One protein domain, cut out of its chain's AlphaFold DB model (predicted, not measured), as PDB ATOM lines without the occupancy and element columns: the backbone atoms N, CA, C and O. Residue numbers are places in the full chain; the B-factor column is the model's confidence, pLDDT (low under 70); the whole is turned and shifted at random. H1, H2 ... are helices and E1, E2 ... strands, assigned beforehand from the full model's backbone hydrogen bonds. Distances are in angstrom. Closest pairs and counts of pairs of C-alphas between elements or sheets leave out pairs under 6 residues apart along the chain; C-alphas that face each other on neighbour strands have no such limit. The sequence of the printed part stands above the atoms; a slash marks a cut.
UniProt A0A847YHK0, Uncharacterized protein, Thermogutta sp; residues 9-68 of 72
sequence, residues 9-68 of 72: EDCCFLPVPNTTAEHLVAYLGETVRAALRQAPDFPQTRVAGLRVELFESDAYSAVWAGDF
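What this domain is: This is residues 9 to 68 of the 72 residues of an uncharacterized protein of Thermogutta sp (UniProt A0A847YHK0). One long helix, H1, lies lengthwise over one face of a two-stranded hairpin, E1 and E2, whose other face is bare. The first stretch, residues 9 to 20, has no named element and comes in from the side of H1 away from the hairpin, and at the far end of H1 residues 38 to 43, of which 38 belongs to H1, stick out where the chain leaves the helix and folds back to E1. The printed part has 60 residues, with one named helix followed by two named strands in the order H1, E1, E2; the sheet has the order E1 - E2 and is antiparallel. The class is mixed, helices and strands. The whole is loose, with a radius of gyration of the C-alphas of 13.3 A, and spans 36 by 30 by 18 A.

How they stand to each other: Residues 9 to 20 lead to H1, residues 21 to 38, in which every O i to N i+4 pair is within hydrogen-bond range. A short link of 10 residues joins H1 to E1, residues 49 to 57, and a tight link of 2 residues joins E1 to E2, residues 60 to 67. H1 and E1 have 12 pairs of C-alphas within 8 A, and their closest C-alphas are those of Gly 29 and Val 52, 5.7 A apart. H1 and E2 have 15 such pairs, and their closest C-alphas are those of Glu 22 and Ala 62, 5.3 A apart. E1 and E2 form a hairpin of antiparallel neighbour strands, with 168 degrees between their N-to-C directions. The C-alphas of Arg 51 and Ala 65 face each other at 4.4 A. N 52 and O 64 are within hydrogen-bond range at 2.8 A, and so are N 62 and O 54 at 2.9 A.

Where its parts are: H1 runs from Ala 21, C-alpha at (200.552, 128.727, 5.459), to Gln 38, C-alpha at (187.813, 122.771, 26.752), 25.5 A from first to last C-alpha. E1, Gly 49 to Ser 57, measures 25.0 A and is the longest strand by residues, with 9. E2, Tyr 60 to Asp 67, measures 24.1 A and ends with its C-alpha at (199.209, 132.375, 25.324).

The domain as a whole: The two C-alphas farthest apart are those of Glu 9 and Thr 45, at 39.9 A. The C-alphas of the first and last printed residues, Glu 9 and Phe 68, are 34.5 A apart. The C-alphas of residues 9 to 20 lie 12 to 23 A from the mean of all C-alphas, and residues 38 to 43 stand free. The printed part has no cut, and no link between named elements is long. The mean pLDDT of the printed part is 95.4, and no printed residue is under 70.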
ATOM      1  N   GLU A   9     182.855 116.603  -1.348       97.38
ATOM      2  CA  GLU A   9     183.515 115.637  -0.477       97.38
ATOM      3  C   GLU A   9     185.047 115.745  -0.505       97.38
ATOM      4  O   GLU A   9     185.683 115.481   0.511       97.38
ATOM      5  N   ASP A  10     185.619 116.228  -1.612       97.31
ATOM      6  CA  ASP A  10     187.060 116.462  -1.758       97.31
ATOM      7  C   ASP A  10     187.487 117.853  -1.254       97.31
ATOM      8  O   ASP A  10     188.671 118.196  -1.264       97.31
ATOM      9  N   CYS A  11     186.534 118.697  -0.846       95.69
ATOM     10  CA  CYS A  11     186.777 120.082  -0.458       95.69
ATOM     11  C   CYS A  11     186.526 120.296   1.037       95.69
ATOM     12  O   CYS A  11     185.421 120.091   1.539       95.69
ATOM     13  N   CYS A  12     187.523 120.837   1.738       94.06
ATOM     14  CA  CYS A  12     187.345 121.372   3.084       94.06
ATOM     15  C   CYS A  12     187.193 122.898   3.026       94.06
ATOM     16  O   CYS A  12     188.073 123.597   2.522       94.06
ATOM     17  N   PHE A  13     186.076 123.423   3.539       93.56
ATOM     18  CA  PHE A  13     185.804 124.861   3.573       93.56
ATOM     19  C   PHE A  13     186.189 125.432   4.935       93.56
ATOM     20  O   PHE A  13     185.434 125.326   5.901       93.56
ATOM     21  N   LEU A  14     187.370 126.038   4.995       95.56
ATOM     22  CA  LEU A  14     187.884 126.690   6.194       95.56
ATOM     23  C   LEU A  14     187.469 128.172   6.229       95.56
ATOM     24  O   LEU A  14     187.428 128.810   5.174       95.56
ATOM     25  N   PRO A  15     187.198 128.753   7.413       96.06
ATOM     26  CA  PRO A  15     186.837 130.162   7.566       96.06
ATOM     27  C   PRO A  15     188.079 131.070   7.513       96.06
ATOM     28  O   PRO A  15     188.314 131.881   8.406       96.06
ATOM     29  N   VAL A  16     188.899 130.916   6.472       96.19
ATOM     30  CA  VAL A  16     190.120 131.697   6.237       96.19
ATOM     31  C   VAL A  16     190.010 132.462   4.917       96.19
ATOM     32  O   VAL A  16     189.411 131.956   3.966       96.19
ATOM     33  N   PRO A  17     190.582 133.674   4.811       95.31
ATOM     34  CA  PRO A  17     190.506 134.469   3.584       95.31
ATOM     35  C   PRO A  17     191.347 133.878   2.439       95.31
ATOM     36  O   PRO A  17     191.084 134.163   1.271       95.31
ATOM     37  N   ASN A  18     192.358 133.067   2.762       95.00
ATOM     38  CA  ASN A  18     193.203 132.342   1.817       95.00
ATOM     39  C   ASN A  18     193.793 131.096   2.503       95.00
ATOM     40  O   ASN A  18     193.868 131.041   3.727       95.00
ATOM     41  N   THR A  19     194.243 130.113   1.728       95.12
ATOM     42  CA  THR A  19     194.889 128.884   2.210       95.12
ATOM     43  C   THR A  19     196.416 129.000   2.226       95.12
ATOM     44  O   THR A  19     197.103 128.023   1.943       95.12
ATOM     45  N   THR A  20     196.962 130.190   2.502       96.94
ATOM     46  CA  THR A  20     198.414 130.336   2.720       96.94
ATOM     47  C   THR A  20     198.802 129.724   4.065       96.94
ATOM     48  O   THR A  20     197.959 129.622   4.964       96.94
ATOM     49  N   ALA A  21     200.070 129.338   4.224       97.62
ATOM     50  CA  ALA A  21     200.552 128.727   5.459       97.62
ATOM     51  C   ALA A  21     200.277 129.607   6.696       97.62
ATOM     52  O   ALA A  21     199.898 129.088   7.741       97.62
ATOM     53  N   GLU A  22     200.367 130.933   6.569       97.94
ATOM     54  CA  GLU A  22     200.127 131.901   7.647       97.94
ATOM     55  C   GLU A  22     198.661 131.931   8.095       97.94
ATOM     56  O   GLU A  22     198.366 131.902   9.291       97.94
ATOM     57  N   HIS A  23     197.721 131.953   7.147       98.06
ATOM     58  CA  HIS A  23     196.296 131.936   7.479       98.06
ATOM     59  C   HIS A  23     195.876 130.592   8.074       98.06
ATOM     60  O   HIS A  23     195.086 130.550   9.018       98.06
ATOM     61  N   LEU A  24     196.419 129.494   7.540       97.94
ATOM     62  CA  LEU A  24     196.141 128.155   8.042       97.94
ATOM     63  C   LEU A  24     196.721 127.955   9.444       97.94
ATOM     64  O   LEU A  24     195.999 127.487  10.320       97.94
ATOM     65  N   VAL A  25     197.977 128.339   9.694       98.38
ATOM     66  CA  VAL A  25     198.601 128.158  11.014       98.38
ATOM     67  C   VAL A  25     197.929 129.020  12.083       98.38
ATOM     68  O   VAL A  25     197.754 128.548  13.202       98.38
ATOM     69  N   ALA A  26     197.461 130.226  11.741       97.88
ATOM     70  CA  ALA A  26     196.681 131.053  12.660       97.88
ATOM     71  C   ALA A  26     195.327 130.414  13.005       97.88
ATOM     72  O   ALA A  26     194.972 130.301  14.178       97.88
ATOM     73  N   TYR A  27     194.591 129.932  11.998       97.81
ATOM     74  CA  TYR A  27     193.323 129.232  12.213       97.81
ATOM     75  C   TYR A  27     193.501 127.959  13.051       97.81
ATOM     76  O   TYR A  27     192.743 127.719  13.996       97.81
ATOM     77  N   LEU A  28     194.512 127.149  12.730       97.75
ATOM     78  CA  LEU A  28     194.825 125.919  13.458       97.75
ATOM     79  C   LEU A  28     195.272 126.219  14.889       97.75
ATOM     80  O   LEU A  28     194.798 125.563  15.812       97.75
ATOM     81  N   GLY A  29     196.130 127.219  15.081       97.81
ATOM     82  CA  GLY A  29     196.601 127.666  16.387       97.81
ATOM     83  C   GLY A  29     195.462 128.023  17.332       97.81
ATOM     84  O   GLY A  29     195.357 127.451  18.420       97.81
ATOM     85  N   GLU A  30     194.546 128.878  16.879       97.38
ATOM     86  CA  GLU A  30     193.368 129.253  17.664       97.38
ATOM     87  C   GLU A  30     192.425 128.075  17.918       97.38
ATOM     88  O   GLU A  30     191.943 127.888  19.038       97.38
ATOM     89  N   THR A  31     192.198 127.236  16.905       97.06
ATOM     90  CA  THR A  31     191.330 126.057  17.028       97.06
ATOM     91  C   THR A  31     191.877 125.067  18.059       97.06
ATOM     92  O   THR A  31     191.138 124.603  18.928       97.06
ATOM     93  N   VAL A  32     193.180 124.770  18.009       96.81
ATOM     94  CA  VAL A  32     193.843 123.877  18.968       96.81
ATOM     95  C   VAL A  32     193.847 124.499  20.362       96.81
ATOM     96  O   VAL A  32     193.508 123.813  21.325       96.81
ATOM     97  N   ARG A  33     194.158 125.795  20.490       95.75
ATOM     98  CA  ARG A  33     194.119 126.495  21.782       95.75
ATOM     99  C   ARG A  33     192.731 126.419  22.422       95.75
ATOM    100  O   ARG A  33     192.620 126.102  23.606       95.75
ATOM    101  N   ALA A  34     191.674 126.669  21.649       95.06
ATOM    102  CA  ALA A  34     190.295 126.586  22.125       95.06
ATOM    103  C   ALA A  34     189.911 125.158  22.542       95.06
ATOM    104  O   ALA A  34     189.322 124.973  23.607       95.06
ATOM    105  N   ALA A  35     190.287 124.150  21.751       95.81
ATOM    106  CA  ALA A  35     190.035 122.748  22.078       95.81
ATOM    107  C   ALA A  35     190.761 122.318  23.364       95.81
ATOM    108  O   ALA A  35     190.160 121.675  24.222       95.81
ATOM    109  N   LEU A  36     192.024 122.725  23.543       94.88
ATOM    110  CA  LEU A  36     192.791 122.453  24.762       94.88
ATOM    111  C   LEU A  36     192.166 123.125  25.990       94.88
ATOM    112  O   LEU A  36     192.059 122.493  27.035       94.88
ATOM    113  N   ARG A  37     191.667 124.362  25.868       92.38
ATOM    114  CA  ARG A  37     190.930 125.032  26.956       92.38
ATOM    115  C   ARG A  37     189.657 124.284  27.375       92.38
ATOM    116  O   ARG A  37     189.249 124.391  28.526       92.38
ATOM    117  N   GLN A  38     189.030 123.540  26.470       93.81
ATOM    118  CA  GLN A  38     187.813 122.771  26.752       93.81
ATOM    119  C   GLN A  38     188.094 121.335  27.220       93.81
ATOM    120  O   GLN A  38     187.173 120.646  27.659       93.81
ATOM    121  N   ALA A  39     189.341 120.867  27.131       94.69
ATOM    122  CA  ALA A  39     189.704 119.517  27.535       94.69
ATOM    123  C   ALA A  39     189.756 119.400  29.076       94.69
ATOM    124  O   ALA A  39     190.426 120.206  29.723       94.69
ATOM    125  N   PRO A  40     189.095 118.391  29.679       92.62
ATOM    126  CA  PRO A  40     188.932 118.295  31.134       92.62
ATOM    127  C   PRO A  40     190.253 118.111  31.893       92.62
ATOM    128  O   PRO A  40     190.386 118.593  33.013       92.62
ATOM    129  N   ASP A  41     191.238 117.467  31.265       93.75
ATOM    130  CA  ASP A  41     192.529 117.146  31.881       93.75
ATOM    131  C   ASP A  41     193.656 118.098  31.451       93.75
ATOM    132  O   ASP A  41     194.828 117.856  31.752       93.75
ATOM    133  N   PHE A  42     193.343 119.175  30.720       92.75
ATOM    134  CA  PHE A  42     194.367 120.114  30.277       92.75
ATOM    135  C   PHE A  42     194.797 121.023  31.440       92.75
ATOM    136  O   PHE A  42     193.976 121.772  31.977       92.75
ATOM    137  N   PRO A  43     196.080 121.001  31.851       90.19
ATOM    138  CA  PRO A  43     196.536 121.729  33.026       90.19
ATOM    139  C   PRO A  43     196.784 123.201  32.677       90.19
ATOM    140  O   PRO A  43     197.931 123.639  32.605       90.19
ATOM    141  N   GLN A  44     195.708 123.966  32.472       81.62
ATOM    142  CA  GLN A  44     195.755 125.375  32.047       81.62
ATOM    143  C   GLN A  44     196.712 126.215  32.901       81.62
ATOM    144  O   GLN A  44     197.503 126.981  32.371       81.62
ATOM    145  N   THR A  45     196.727 125.999  34.219       84.00
ATOM    146  CA  THR A  45     197.585 126.738  35.160       84.00
ATOM    147  C   THR A  45     199.071 126.368  35.097       84.00
ATOM    148  O   THR A  45     199.881 126.979  35.790       84.00
ATOM    149  N   ARG A  46     199.452 125.350  34.314       89.94
ATOM    150  CA  ARG A  46     200.844 124.893  34.143       89.94
ATOM    151  C   ARG A  46     201.386 125.106  32.731       89.94
ATOM    152  O   ARG A  46     202.562 124.828  32.504       89.94
ATOM    153  N   VAL A  47     200.559 125.550  31.786       92.12
ATOM    154  CA  VAL A  47     200.947 125.735  30.384       92.12
ATOM    155  C   VAL A  47     200.786 127.204  30.024       92.12
ATOM    156  O   VAL A  47     199.669 127.678  29.878       92.12
ATOM    157  N   ALA A  48     201.905 127.909  29.857       91.94
ATOM    158  CA  ALA A  48     201.895 129.346  29.575       91.94
ATOM    159  C   ALA A  48     201.386 129.675  28.159       91.94
ATOM    160  O   ALA A  48     200.628 130.621  27.965       91.94
ATOM    161  N   GLY A  49     201.746 128.860  27.164       94.44
ATOM    162  CA  GLY A  49     201.379 129.123  25.775       94.44
ATOM    163  C   GLY A  49     201.462 127.906  24.867       94.44
ATOM    164  O   GLY A  49     201.905 126.824  25.256       94.44
ATOM    165  N   LEU A  50     201.006 128.105  23.635       96.00
ATOM    166  CA  LEU A  50     200.980 127.138  22.550       96.00
ATOM    167  C   LEU A  50     201.701 127.733  21.340       96.00
ATOM    168  O   LEU A  50     201.386 128.837  20.899       96.00
ATOM    169  N   ARG A  51     202.626 126.966  20.762       97.94
ATOM    170  CA  ARG A  51     203.243 127.263  19.466       97.94
ATOM    171  C   ARG A  51     202.818 126.200  18.466       97.94
ATOM    172  O   ARG A  51     203.017 125.013  18.712       97.94
ATOM    173  N   VAL A  52     202.278 126.633  17.333       98.12
ATOM    174  CA  VAL A  52     201.932 125.773  16.201       98.12
ATOM    175  C   VAL A  52     202.783 126.185  15.012       98.12
ATOM    176  O   VAL A  52     202.901 127.367  14.700       98.12
ATOM    177  N   GLU A  53     203.393 125.206  14.358       98.31
ATOM    178  CA  GLU A  53     204.168 125.407  13.140       98.31
ATOM    179  C   GLU A  53     203.597 124.528  12.037       98.31
ATOM    180  O   GLU A  53     203.350 123.338  12.241       98.31
ATOM    181  N   LEU A  54     203.355 125.140  10.882       98.06
ATOM    182  CA  LEU A  54     202.842 124.485   9.694       98.06
ATOM    183  C   LEU A  54     203.910 124.547   8.609       98.06
ATOM    184  O   LEU A  54     204.346 125.633   8.236       98.06
ATOM    185  N   PHE A  55     204.286 123.386   8.088       97.75
ATOM    186  CA  PHE A  55     205.207 123.252   6.966       97.75
ATOM    187  C   PHE A  55     204.392 123.046   5.690       97.75
ATOM    188  O   PHE A  55     203.647 122.074   5.581       97.75
ATOM    189  N   GLU A  56     204.520 123.958   4.727       96.25
ATOM    190  CA  GLU A  56     204.021 123.731   3.364       96.25
ATOM    191  C   GLU A  56     204.956 122.765   2.617       96.25
ATOM    192  O   GLU A  56     204.516 121.930   1.827       96.25
ATOM    193  N   SER A  57     206.254 122.855   2.917       96.44
ATOM    194  CA  SER A  57     207.303 121.912   2.530       96.44
ATOM    195  C   SER A  57     208.475 122.004   3.516       96.44
ATOM    196  O   SER A  57     208.440 122.804   4.451       96.44
ATOM    197  N   ASP A  58     209.547 121.246   3.285       94.19
ATOM    198  CA  ASP A  58     210.750 121.273   4.135       94.19
ATOM    199  C   ASP A  58     211.438 122.652   4.195       94.19
ATOM    200  O   ASP A  58     212.177 122.935   5.136       94.19
ATOM    201  N   ALA A  59     211.221 123.510   3.191       96.50
ATOM    202  CA  ALA A  59     211.865 124.821   3.087       96.50
ATOM    203  C   ALA A  59     210.958 125.998   3.484       96.50
ATOM    204  O   ALA A  59     211.458 127.110   3.656       96.50
ATOM    205  N   TYR A  60     209.645 125.779   3.604       97.12
ATOM    206  CA  TYR A  60     208.670 126.843   3.836       97.12
ATOM    207  C   TYR A  60     207.735 126.468   4.979       97.12
ATOM    208  O   TYR A  60     206.937 125.534   4.868       97.12
ATOM    209  N   SER A  61     207.822 127.230   6.068       98.12
ATOM    210  CA  SER A  61     206.940 127.095   7.220       98.12
ATOM    211  C   SER A  61     206.374 128.439   7.665       98.12
ATOM    212  O   SER A  61     206.938 129.503   7.404       98.12
ATOM    213  N   ALA A  62     205.236 128.370   8.345       98.44
ATOM    214  CA  ALA A  62     204.637 129.481   9.062       98.44
ATOM    215  C   ALA A  62     204.400 129.077  10.516       98.44
ATOM    216  O   ALA A  62     204.123 127.915  10.822       98.44
ATOM    217  N   VAL A  63     204.497 130.050  11.416       98.44
ATOM    218  CA  VAL A  63     204.381 129.837  12.858       98.44
ATOM    219  C   VAL A  63     203.288 130.734  13.410       98.44
ATOM    220  O   VAL A  63     203.237 131.924  13.107       98.44
ATOM    221  N   TRP A  64     202.460 130.161  14.272       98.44
ATOM    222  CA  TRP A  64     201.572 130.888  15.162       98.44
ATOM    223  C   TRP A  64     201.956 130.584  16.611       98.44
ATOM    224  O   TRP A  64     202.321 129.455  16.949       98.44
ATOM    225  N   ALA A  65     201.877 131.592  17.470       97.94
ATOM    226  CA  ALA A  65     202.056 131.449  18.906       97.94
ATOM    227  C   ALA A  65     200.940 132.207  19.622       97.94
ATOM    228  O   ALA A  65     200.570 133.299  19.191       97.94
ATOM    229  N   GLY A  66     200.425 131.629  20.701       95.44
ATOM    230  CA  GLY A  66     199.419 132.268  21.535       95.44
ATOM    231  C   GLY A  66     199.486 131.772  22.968       95.44
ATOM    232  O   GLY A  66     199.808 130.609  23.224       95.44
ATOM    233  N   ASP A  67     199.156 132.657  23.896       93.88
ATOM    234  CA  ASP A  67     199.209 132.375  25.324       93.88
ATOM    235  C   ASP A  67     197.868 131.836  25.836       93.88
ATOM    236  O   ASP A  67     196.789 132.075  25.265       93.88
ATOM    237  N   PHE A  68     197.925 131.079  26.932       89.75
ATOM    238  CA  PHE A  68     196.727 130.644  27.652       89.75
ATOM    239  C   PHE A  68     196.265 131.672  28.691       89.75
ATOM    240  O   PHE A  68     195.071 131.681  28.999       89.75
TER     241      PHE A  68